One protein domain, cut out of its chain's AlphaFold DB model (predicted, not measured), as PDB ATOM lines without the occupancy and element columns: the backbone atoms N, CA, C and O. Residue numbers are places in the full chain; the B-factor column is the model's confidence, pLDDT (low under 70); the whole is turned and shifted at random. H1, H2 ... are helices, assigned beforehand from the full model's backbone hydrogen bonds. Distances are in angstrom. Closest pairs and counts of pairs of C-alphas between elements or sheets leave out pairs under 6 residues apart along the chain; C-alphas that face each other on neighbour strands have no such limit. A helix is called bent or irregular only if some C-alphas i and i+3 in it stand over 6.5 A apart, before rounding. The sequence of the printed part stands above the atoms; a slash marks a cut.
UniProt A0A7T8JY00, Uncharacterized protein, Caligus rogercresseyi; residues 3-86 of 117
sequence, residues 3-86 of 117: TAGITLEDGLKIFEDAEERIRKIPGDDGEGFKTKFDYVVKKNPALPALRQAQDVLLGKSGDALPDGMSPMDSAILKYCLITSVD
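This is residues 3 to 86 of the 117 residues of an uncharacterized protein of Caligus rogercresseyi (UniProt A0A7T8JY00). The model is a long, open frame of four helices: H1 makes one long side, H2 folds back from its far end as a splayed helical hairpin, and H3 comes in at the first residues of H1. H4 crosses H3 at that same end and makes a corner with the start of H1, and the long loop of residues 58 to 70 joins H3 to H4. The printed part has 84 residues with four named helices, in the order H1, H2, H3, H4, and no named strand; its class is all helix. It is loose, with a radius of gyration of the C-alphas of 14.8 A, and elongated, spanning 46 by 29 by 27 A.

H1, residues 8 to 23, is the hub, touching three other helices. H2, residues 27 to 42, forms a helical hairpin with H1, and they run opposite ways at a shallow tilt of 33 degrees, only just short of steep. They touch through residues 19 to 23 of H1 and 30 to 37 of H2 alone; the closest C-alphas, of Arg 23 and Lys 34, are 6.2 A apart. H3, residues 47 to 57, is close to H2 but not clearly touching it, with the C-alphas of Val 41 and Leu 47 at 7.8 A. H3 touches H1 at residues 8 to 12 of H1 alone, closest at the C-alphas of Glu 9 and Gln 54, 6.3 A, opposite ways at a steep tilt of 46 degrees. H4, residues 71 to 79, touches H3 about perpendicular, at 73 degrees, closest at the C-alphas of Ala 53 and Ser 74, 5.6 A. H4 and H1 touch only at their ends, closest at the C-alphas of Leu 8 and Lys 78, 5.4 A. H2 and H4 are apart. Each O i to N i+4 pair is within hydrogen-bond range in H1, H2 and H3; in H4 it is 3 of 5.

H1 begins at C-alpha 8, (146.093, 194.983, 151.295), and measures 22.3 A from first to last C-alpha. H2 measures 22.7 A and ends at C-alpha 42, (148.721, 207.798, 136.769). H3 measures 15.3 A. H4 measures 14.7 A, ends at C-alpha 79, (144.928, 196.476, 156.371), and is only just irregular: C-alphas 76 and 79 are 6.8 A apart.

The two C-alphas farthest apart, those of Asp 28 and Met 72, are 45.9 A apart. The printed part has no cut. The links H1 to H2 and H2 to H3 are tight; the link H3 to H4 is long, with 13 residues. The mean pLDDT of the printed part is 82.2, and residues 3 to 5, 61 to 63 and 83 to 86 are under 70.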
ATOM      1  N   THR A   3     137.922 196.464 160.912       45.25
ATOM      2  CA  THR A   3     136.586 195.859 160.941       45.25
ATOM      3  C   THR A   3     136.073 195.327 159.594       45.25
ATOM      4  O   THR A   3     135.160 194.511 159.603       45.25
ATOM      5  N   ALA A   4     136.614 195.770 158.450       56.09
ATOM      6  CA  ALA A   4     136.251 195.203 157.144       56.09
ATOM      7  C   ALA A   4     136.996 193.889 156.840       56.09
ATOM      8  O   ALA A   4     136.548 193.127 155.990       56.09
ATOM      9  N   GLY A   5     138.124 193.627 157.512       65.44
ATOM     10  CA  GLY A   5     138.917 192.401 157.367       65.44
ATOM     11  C   GLY A   5     139.630 192.220 156.022       65.44
ATOM     12  O   GLY A   5     140.338 191.233 155.857       65.44
ATOM     13  N   ILE A   6     139.469 193.146 155.073       75.81
ATOM     14  CA  ILE A   6     140.119 193.085 153.760       75.81
ATOM     15  C   ILE A   6     141.588 193.462 153.933       75.81
ATOM     16  O   ILE A   6     141.908 194.556 154.407       75.81
ATOM     17  N   THR A   7     142.478 192.547 153.561       85.25
ATOM     18  CA  THR A   7     143.915 192.815 153.569       85.25
ATOM     19  C   THR A   7     144.316 193.655 152.358       85.25
ATOM     20  O   THR A   7     143.619 193.688 151.341       85.25
ATOM     21  N   LEU A   8     145.476 194.307 152.439       85.50
ATOM     22  CA  LEU A   8     146.093 194.983 151.295       85.50
ATOM     23  C   LEU A   8     146.256 194.027 150.103       85.50
ATOM     24  O   LEU A   8     146.067 194.426 148.959       85.50
ATOM     25  N   GLU A   9     146.553 192.755 150.374       86.88
ATOM     26  CA  GLU A   9     146.649 191.726 149.344       86.88
ATOM     27  C   GLU A   9     145.310 191.498 148.635       86.88
ATOM     28  O   GLU A   9     145.249 191.543 147.406       86.88
ATOM     29  N   ASP A  10     144.236 191.286 149.394       87.12
ATOM     30  CA  ASP A  10     142.905 191.037 148.833       87.12
ATOM     31  C   ASP A  10     142.402 192.235 148.035       87.12
ATOM     32  O   ASP A  10     141.845 192.091 146.946       87.12
ATOM     33  N   GLY A  11     142.636 193.440 148.549       87.56
ATOM     34  CA  GLY A  11     142.278 194.648 147.835       87.56
ATOM     35  C   GLY A  11     143.054 194.799 146.518       87.56
ATOM     36  O   GLY A  11     142.474 195.243 145.527       87.56
ATOM     37  N   LEU A  12     144.353 194.457 146.494       89.38
ATOM     38  CA  LEU A  12     145.182 194.602 145.291       89.38
ATOM     39  C   LEU A  12     144.749 193.588 144.238       89.38
ATOM     40  O   LEU A  12     144.635 193.957 143.074       89.38
ATOM     41  N   LYS A  13     144.365 192.375 144.653       90.50
ATOM     42  CA  LYS A  13     143.742 191.385 143.762       90.50
ATOM     43  C   LYS A  13     142.451 191.909 143.136       90.50
ATOM     44  O   LYS A  13     142.285 191.823 141.926       90.50
ATOM     45  N   ILE A  14     141.557 192.509 143.926       90.00
ATOM     46  CA  ILE A  14     140.314 193.102 143.398       90.00
ATOM     47  C   ILE A  14     140.626 194.203 142.374       90.00
ATOM     48  O   ILE A  14     139.953 194.310 141.346       90.00
ATOM     49  N   PHE A  15     141.636 195.028 142.654       90.56
ATOM     50  CA  PHE A  15     142.076 196.067 141.730       90.56
ATOM     51  C   PHE A  15     142.630 195.476 140.424       90.56
ATOM     52  O   PHE A  15     142.245 195.928 139.347       90.56
ATOM     53  N   GLU A  16     143.488 194.461 140.506       92.56
ATOM     54  CA  GLU A  16     144.077 193.772 139.351       92.56
ATOM     55  C   GLU A  16     143.013 193.067 138.500       92.56
ATOM     56  O   GLU A  16     143.026 193.184 137.274       92.56
ATOM     57  N   ASP A  17     142.029 192.427 139.134       94.31
ATOM     58  CA  ASP A  17     140.877 191.831 138.453       94.31
ATOM     59  C   ASP A  17     140.056 192.893 137.703       94.31
ATOM     60  O   ASP A  17     139.597 192.672 136.576       94.31
ATOM     61  N   ALA A  18     139.843 194.061 138.318       92.00
ATOM     62  CA  ALA A  18     139.140 195.171 137.684       92.00
ATOM     63  C   ALA A  18     139.936 195.737 136.498       92.00
ATOM     64  O   ALA A  18     139.368 195.962 135.427       92.00
ATOM     65  N   GLU A  19     141.246 195.918 136.667       94.25
ATOM     66  CA  GLU A  19     142.172 196.336 135.615       94.25
ATOM     67  C   GLU A  19     142.133 195.369 134.424       94.25
ATOM     68  O   GLU A  19     141.982 195.797 133.277       94.25
ATOM     69  N   GLU A  20     142.192 194.062 134.678       96.00
ATOM     70  CA  GLU A  20     142.128 193.040 133.637       96.00
ATOM     71  C   GLU A  20     140.803 193.105 132.862       96.00
ATOM     72  O   GLU A  20     140.793 193.082 131.626       96.00
ATOM     73  N   ARG A  21     139.675 193.234 133.571       95.38
ATOM     74  CA  ARG A  21     138.348 193.342 132.947       95.38
ATOM     75  C   ARG A  21     138.223 194.586 132.080       95.38
ATOM     76  O   ARG A  21     137.719 194.472 130.969       95.38
ATOM     77  N   ILE A  22     138.710 195.737 132.549       94.38
ATOM     78  CA  ILE A  22     138.701 196.996 131.789       94.38
ATOM     79  C   ILE A  22     139.545 196.860 130.518       94.38
ATOM     80  O   ILE A  22     139.106 197.240 129.432       94.38
ATOM     81  N   ARG A  23     140.736 196.265 130.626       94.75
ATOM     82  CA  ARG A  23     141.640 196.067 129.483       94.75
ATOM     83  C   ARG A  23     141.058 195.140 128.414       94.75
ATOM     84  O   ARG A  23     141.359 195.322 127.237       94.75
ATOM     85  N   LYS A  24     140.211 194.180 128.800       95.88
ATOM     86  CA  LYS A  24     139.547 193.239 127.883       95.88
ATOM     87  C   LYS A  24     138.335 193.823 127.149       95.88
ATOM     88  O   LYS A  24     137.831 193.153 126.252       95.88
ATOM     89  N   ILE A  25     137.858 195.025 127.493       94.19
ATOM     90  CA  ILE A  25     136.699 195.632 126.818       94.19
ATOM     91  C   ILE A  25     137.076 195.955 125.356       94.19
ATOM     92  O   ILE A  25     138.010 196.738 125.124       94.19
ATOM     93  N   PRO A  26     136.393 195.352 124.364       92.75
ATOM     94  CA  PRO A  26     136.656 195.611 122.955       92.75
ATOM     95  C   PRO A  26     135.933 196.874 122.462       92.75
ATOM     96  O   PRO A  26     134.962 197.325 123.069       92.75
ATOM     97  N   GLY A  27     136.368 197.389 121.311       93.62
ATOM     98  CA  GLY A  27     135.716 198.498 120.607       93.62
ATOM     99  C   GLY A  27     136.076 199.892 121.130       93.62
ATOM    100  O   GLY A  27     136.770 200.036 122.138       93.62
ATOM    101  N   ASP A  28     135.581 200.911 120.426       89.81
ATOM    102  CA  ASP A  28     135.900 202.324 120.673       89.81
ATOM    103  C   ASP A  28     135.445 202.797 122.063       89.81
ATOM    104  O   ASP A  28     136.175 203.510 122.752       89.81
ATOM    105  N   ASP A  29     134.289 202.317 122.533       83.81
ATOM    106  CA  ASP A  29     133.809 202.590 123.895       83.81
ATOM    107  C   ASP A  29     134.772 202.023 124.955       83.81
ATOM    108  O   ASP A  29     135.014 202.649 125.991       83.81
ATOM    109  N   GLY A  30     135.386 200.865 124.679       91.50
ATOM    110  CA  GLY A  30     136.406 200.250 125.529       91.50
ATOM    111  C   GLY A  30     137.682 201.083 125.635       91.50
ATOM    112  O   GLY A  30     138.295 201.144 126.702       91.50
ATOM    113  N   GLU A  31     138.060 201.778 124.562       94.75
ATOM    114  CA  GLU A  31     139.221 202.671 124.544       94.75
ATOM    115  C   GLU A  31     139.034 203.861 125.498       94.75
ATOM    116  O   GLU A  31     139.963 204.257 126.212       94.75
ATOM    117  N   GLY A  32     137.802 204.376 125.591       94.31
ATOM    118  CA  GLY A  32     137.428 205.409 126.555       94.31
ATOM    119  C   GLY A  32     137.626 204.956 128.004       94.31
ATOM    120  O   GLY A  32     138.209 205.689 128.813       94.31
ATOM    121  N   PHE A  33     137.212 203.727 128.331       93.19
ATOM    122  CA  PHE A  33     137.419 203.151 129.664       93.19
ATOM    123  C   PHE A  33     138.900 202.964 129.998       93.19
ATOM    124  O   PHE A  33     139.317 203.350 131.090       93.19
ATOM    125  N   LYS A  34     139.703 202.437 129.066       95.94
ATOM    126  CA  LYS A  34     141.156 202.259 129.254       95.94
ATOM    127  C   LYS A  34     141.853 203.596 129.477       95.94
ATOM    128  O   LYS A  34     142.556 203.769 130.466       95.94
ATOM    129  N   THR A  35     141.555 204.584 128.634       95.62
ATOM    130  CA  THR A  35     142.123 205.935 128.749       95.62
ATOM    131  C   THR A  35     141.786 206.570 130.099       95.62
ATOM    132  O   THR A  35     142.645 207.161 130.758       95.62
ATOM    133  N   LYS A  36     140.528 206.444 130.548       93.25
ATOM    134  CA  LYS A  36     140.111 206.955 131.858       93.25
ATOM    135  C   LYS A  36     140.802 206.211 132.998       93.25
ATOM    136  O   LYS A  36     141.213 206.857 133.964       93.25
ATOM    137  N   PHE A  37     140.920 204.893 132.893       92.94
ATOM    138  CA  PHE A  37     141.610 204.065 133.872       92.94
ATOM    139  C   PHE A  37     143.076 204.489 134.010       92.94
ATOM    140  O   PHE A  37     143.492 204.861 135.106       92.94
ATOM    141  N   ASP A  38     143.814 204.579 132.903       93.38
ATOM    142  CA  ASP A  38     145.218 204.999 132.891       93.38
ATOM    143  C   ASP A  38     145.401 206.402 133.477       93.38
ATOM    144  O   ASP A  38     146.319 206.653 134.261       93.38
ATOM    145  N   TYR A  39     144.489 207.324 133.155       92.62
ATOM    146  CA  TYR A  39     144.485 208.663 133.736       92.62
ATOM    147  C   TYR A  39     144.344 208.640 135.264       92.62
ATOM    148  O   TYR A  39     145.037 209.387 135.961       92.62
ATOM    149  N   VAL A  40     143.443 207.807 135.795       89.12
ATOM    150  CA  VAL A  40     143.226 207.674 137.242       89.12
ATOM    151  C   VAL A  40     144.426 207.001 137.905       89.12
ATOM    152  O   VAL A  40     144.920 207.512 138.907       89.12
ATOM    153  N   VAL A  41     144.945 205.911 137.339       89.06
ATOM    154  CA  VAL A  41     146.110 205.198 137.886       89.06
ATOM    155  C   VAL A  41     147.337 206.104 137.921       89.06
ATOM    156  O   VAL A  41     147.992 206.215 138.956       89.06
ATOM    157  N   LYS A  42     147.599 206.851 136.842       88.81
ATOM    158  CA  LYS A  42     148.721 207.798 136.769       88.81
ATOM    159  C   LYS A  42     148.646 208.903 137.828       88.81
ATOM    160  O   LYS A  42     149.678 209.423 138.243       88.81
ATOM    161  N   LYS A  43     147.442 209.272 138.271       86.88
ATOM    162  CA  LYS A  43     147.231 210.264 139.335       86.88
ATOM    163  C   LYS A  43     147.434 209.725 140.750       86.88
ATOM    164  O   LYS A  43     147.410 210.522 141.683       86.88
ATOM    165  N   ASN A  44     147.652 208.422 140.917       83.94
ATOM    166  CA  ASN A  44     147.847 207.782 142.212       83.94
ATOM    167  C   ASN A  44     149.311 207.326 142.384       83.94
ATOM    168  O   ASN A  44     149.609 206.139 142.242       83.94
ATOM    169  N   PRO A  45     150.244 208.239 142.728       82.06
ATOM    170  CA  PRO A  45     151.666 207.912 142.887       82.06
ATOM    171  C   PRO A  45     151.955 206.987 144.078       82.06
ATOM    172  O   PRO A  45     153.057 206.463 144.182       82.06
ATOM    173  N   ALA A  46     150.983 206.776 144.971       82.62
ATOM    174  CA  ALA A  46     151.106 205.879 146.118       82.62
ATOM    175  C   ALA A  46     150.891 204.396 145.761       82.62
ATOM    176  O   ALA A  46     151.316 203.525 146.516       82.62
ATOM    177  N   LEU A  47     150.265 204.084 144.618       85.12
ATOM    178  CA  LEU A  47     149.979 202.700 144.222       85.12
ATOM    179  C   LEU A  47     151.252 201.826 144.099       85.12
ATOM    180  O   LEU A  47     151.235 200.706 144.606       85.12
ATOM    181  N   PRO A  48     152.372 202.302 143.515       86.31
ATOM    182  CA  PRO A  48     153.637 201.561 143.523       86.31
ATOM    183  C   PRO A  48     154.173 201.264 144.930       86.31
ATOM    184  O   PRO A  48     154.626 200.152 145.181       86.31
ATOM    185  N   ALA A  49     154.082 202.223 145.856       83.56
ATOM    186  CA  ALA A  49     154.534 202.031 147.236       83.56
ATOM    187  C   ALA A  49     153.677 200.988 147.975       83.56
ATOM    188  O   ALA A  49     154.204 200.185 148.739       83.56
ATOM    189  N   LEU A  50     152.367 200.950 147.702       85.38
ATOM    190  CA  LEU A  50     151.469 199.922 148.233       85.38
ATOM    191  C   LEU A  50     151.805 198.522 147.698       85.38
ATOM    192  O   LEU A  50     151.778 197.563 148.465       85.38
ATOM    193  N   ARG A  51     152.171 198.399 146.416       87.50
ATOM    194  CA  ARG A  51     152.641 197.124 145.842       87.50
ATOM    195  C   ARG A  51     153.940 196.652 146.503       87.50
ATOM    196  O   ARG A  51     154.014 195.512 146.937       87.50
ATOM    197  N   GLN A  52     154.911 197.547 146.693       84.62
ATOM    198  CA  GLN A  52     156.156 197.218 147.404       84.62
ATOM    199  C   GLN A  52     155.900 196.778 148.852       84.62
ATOM    200  O   GLN A  52     156.466 195.791 149.318       84.62
ATOM    201  N   ALA A  53     155.007 197.469 149.567       83.19
ATOM    202  CA  ALA A  53     154.619 197.067 150.916       83.19
ATOM    203  C   ALA A  53     153.958 195.677 150.939       83.19
ATOM    204  O   ALA A  53     154.246 194.882 151.833       83.19
ATOM    205  N   GLN A  54     153.112 195.358 149.952       86.12
ATOM    206  CA  GLN A  54     152.521 194.025 149.798       86.12
ATOM    207  C   GLN A  54     153.594 192.955 149.564       86.12
ATOM    208  O   GLN A  54     153.551 191.906 150.204       86.12
ATOM    209  N   ASP A  55     154.556 193.206 148.680       86.38
ATOM    210  CA  ASP A  55     155.614 192.243 148.366       86.38
ATOM    211  C   ASP A  55     156.468 191.915 149.602       86.38
ATOM    212  O   ASP A  55     156.726 190.740 149.886       86.38
ATOM    213  N   VAL A  56     156.788 192.932 150.410       84.94
ATOM    214  CA  VAL A  56     157.467 192.764 151.705       84.94
ATOM    215  C   VAL A  56     156.605 191.980 152.698       84.94
ATOM    216  O   VAL A  56     157.111 191.079 153.369       84.94
ATOM    217  N   LEU A  57     155.299 192.265 152.783       83.38
ATOM    218  CA  LEU A  57     154.368 191.533 153.654       83.38
ATOM    219  C   LEU A  57     154.228 190.053 153.273       83.38
ATOM    220  O   LEU A  57     154.031 189.213 154.150       83.38
ATOM    221  N   LEU A  58     154.343 189.732 151.982       84.12
ATOM    222  CA  LEU A  58     154.323 188.364 151.458       84.12
ATOM    223  C   LEU A  58     155.682 187.657 151.569       84.12
ATOM    224  O   LEU A  58     155.783 186.475 151.240       84.12
ATOM    225  N   GLY A  59     156.724 188.358 152.024       81.38
ATOM    226  CA  GLY A  59     158.073 187.816 152.141       81.38
ATOM    227  C   GLY A  59     158.712 187.490 150.791       81.38
ATOM    228  O   GLY A  59     159.525 186.567 150.714       81.38
ATOM    229  N   LYS A  60     158.344 188.205 149.717       82.31
ATOM    230  CA  LYS A  60     159.003 188.042 148.417       82.31
ATOM    231  C   LYS A  60     160.456 188.523 148.515       82.31
ATOM    232  O   LYS A  60     160.765 189.562 149.091       82.31
ATOM    233  N   SER A  61     161.375 187.701 148.014       58.28
ATOM    234  CA  SER A  61     162.820 187.901 148.177       58.28
ATOM    235  C   SER A  61     163.331 189.067 147.323       58.28
ATOM    236  O   SER A  61     163.181 189.027 146.106       58.28
ATOM    237  N   GLY A  62     164.032 190.028 147.936       65.19
ATOM    238  CA  GLY A  62     164.756 191.096 147.225       65.19
ATOM    239  C   GLY A  62     164.098 192.478 147.256       65.19
ATOM    240  O   GLY A  62     164.724 193.433 146.802       65.19
ATOM    241  N   ASP A  63     162.901 192.600 147.830       64.19
ATOM    242  CA  ASP A  63     162.177 193.868 147.876       64.19
ATOM    243  C   ASP A  63     162.518 194.669 149.136       64.19
ATOM    244  O   ASP A  63     162.399 194.200 150.272       64.19
ATOM    245  N   ALA A  64     162.979 195.900 148.921       70.25
ATOM    246  CA  ALA A  64     163.147 196.889 149.970       70.25
ATOM    247  C   ALA A  64     161.852 197.691 150.117       70.25
ATOM    248  O   ALA A  64     161.158 197.968 149.136       70.25
ATOM    249  N   LEU A  65     161.543 198.090 151.349       73.00
ATOM    250  CA  LEU A  65     160.503 199.085 151.569       73.00
ATOM    251  C   LEU A  65     160.889 200.405 150.883       73.00
ATOM    252  O   LEU A  65     162.084 200.685 150.752       73.00
ATOM    253  N   PRO A  66     159.903 201.222 150.469       73.31
ATOM    254  CA  PRO A  66     160.168 202.564 149.972       73.31
ATOM    255  C   PRO A  66     161.081 203.345 150.928       73.31
ATOM    256  O   PRO A  66     160.973 203.200 152.149       73.31
ATOM    257  N   ASP A  67     161.943 204.206 150.383       73.00
ATOM    258  CA  ASP A  67     162.834 205.042 151.190       73.00
ATOM    259  C   ASP A  67     162.047 205.810 152.267       73.00
ATOM    260  O   ASP A  67     161.062 206.495 151.984       73.00
ATOM    261  N   GLY A  68     162.491 205.691 153.522       73.19
ATOM    262  CA  GLY A  68     161.844 206.321 154.677       73.19
ATOM    263  C   GLY A  68     160.734 205.501 155.341       73.19
ATOM    264  O   GLY A  68     160.172 205.970 156.328       73.19
ATOM    265  N   MET A  69     160.439 204.288 154.861       75.81
ATOM    266  CA  MET A  69     159.482 203.375 155.489       75.81
ATOM    267  C   MET A  69     160.196 202.318 156.345       75.81
ATOM    268  O   MET A  69     161.118 201.634 155.895       75.81
ATOM    269  N   SER A  70     159.767 202.171 157.597       78.50
ATOM    270  CA  SER A  70     160.279 201.160 158.522       78.50
ATOM    271  C   SER A  70     159.539 199.821 158.378       78.50
ATOM    272  O   SER A  70     158.391 199.784 157.932       78.50
ATOM    273  N   PRO A  71     160.126 198.698 158.829       72.81
ATOM    274  CA  PRO A  71     159.426 197.411 158.879       72.81
ATOM    275  C   PRO A  71     158.139 197.413 159.717       72.81
ATOM    276  O   PRO A  71     157.271 196.569 159.522       72.81
ATOM    277  N   MET A  72     157.998 198.343 160.667       76.62
ATOM    278  CA  MET A  72     156.759 198.487 161.432       76.62
ATOM    279  C   MET A  72     155.658 199.139 160.587       76.62
ATOM    280  O   MET A  72     154.498 198.739 160.678       76.62
ATOM    281  N   ASP A  73     156.023 200.080 159.716       76.88
ATOM    282  CA  ASP A  73     155.082 200.742 158.812       76.88
ATOM    283  C   ASP A  73     154.475 199.750 157.815       76.88
ATOM    284  O   ASP A  73     153.277 199.806 157.540       76.88
ATOM    285  N   SER A  74     155.252 198.775 157.335       73.00
ATOM    286  CA  SER A  74     154.717 197.731 156.451       73.00
ATOM    287  C   SER A  74     153.679 196.850 157.151       73.00
ATOM    288  O   SER A  74     152.647 196.535 156.559       73.00
ATOM    289  N   ALA A  75     153.880 196.524 158.432       77.75
ATOM    290  CA  ALA A  75     152.905 195.778 159.226       77.75
ATOM    291  C   ALA A  75     151.585 196.551 159.400       77.75
ATOM    292  O   ALA A  75     150.509 195.955 159.311       77.75
ATOM    293  N   ILE A  76     151.658 197.876 159.577       78.25
ATOM    294  CA  ILE A  76     150.482 198.760 159.651       78.25
ATOM    295  C   ILE A  76     149.727 198.775 158.312       78.25
ATOM    296  O   ILE A  76     148.495 198.814 158.285       78.25
ATOM    297  N   LEU A  77     150.444 198.672 157.190       78.75
ATOM    298  CA  LEU A  77     149.842 198.650 155.858       78.75
ATOM    299  C   LEU A  77     149.092 197.354 155.525       78.75
ATOM    300  O   LEU A  77     148.357 197.337 154.539       78.75
ATOM    301  N   LYS A  78     149.184 196.298 156.346       81.25
ATOM    302  CA  LYS A  78     148.488 195.019 156.108       81.25
ATOM    303  C   LYS A  78     146.981 195.173 155.883       81.25
ATOM    304  O   LYS A  78     146.408 194.405 155.112       81.25
ATOM    305  N   TYR A  79     146.355 196.161 156.519       79.19
ATOM    306  CA  TYR A  79     144.928 196.476 156.371       79.19
ATOM    307  C   TYR A  79     144.696 197.863 155.746       79.19
ATOM    308  O   TYR A  79     143.672 198.503 155.992       79.19
ATOM    309  N   CYS A  80     145.657 198.356 154.960       77.38
ATOM    310  CA  CYS A  80     145.523 199.611 154.229       77.38
ATOM    311  C   CYS A  80     144.481 199.480 153.107       77.38
ATOM    312  O   CYS A  80     144.487 198.518 152.340       77.38
ATOM    313  N   LEU A  81     143.591 200.468 152.998       70.06
ATOM    314  CA  LEU A  81     142.593 200.534 151.933       70.06
ATOM    315  C   LEU A  81     143.224 201.060 150.640       70.06
ATOM    316  O   LEU A  81     143.864 202.108 150.632       70.06
ATOM    317  N   ILE A  82     142.969 200.371 149.530       75.19
ATOM    318  CA  ILE A  82     143.431 200.778 148.187       75.19
ATOM    319  C   ILE A  82     142.484 201.777 147.550       75.19
ATOM    320  O   ILE A  82     142.869 202.578 146.700       75.19
ATOM    321  N   THR A  83     141.223 201.754 147.971       67.62
ATOM    322  CA  THR A  83     140.320 202.840 147.648       67.62
ATOM    323  C   THR A  83     140.835 204.071 148.371       67.62
ATOM    324  O   THR A  83     140.852 204.097 149.606       67.62
ATOM    325  N   SER A  84     141.168 205.121 147.620       57.53
ATOM    326  CA  SER A  84     141.011 206.463 148.152       57.53
ATOM    327  C   SER A  84     139.519 206.595 148.437       57.53
ATOM    328  O   SER A  84     138.733 206.960 147.562       57.53
ATOM    329  N   VAL A  85     139.085 206.207 149.637       49.59
ATOM    330  CA  VAL A  85     137.867 206.795 150.157       49.59
ATOM    331  C   VAL A  85     138.265 208.256 150.207       49.59
ATOM    332  O   VAL A  85     139.037 208.669 151.073       49.59
ATOM    333  N   ASP A  86     137.798 209.020 149.220       42.09
ATOM    334  CA  ASP A  86     137.453 210.397 149.476       42.09
ATOM    335  C   ASP A  86     136.388 210.250 150.554       42.09
ATOM    336  O   ASP A  86     135.182 210.180 150.320       42.09
TER     337      ASP A  86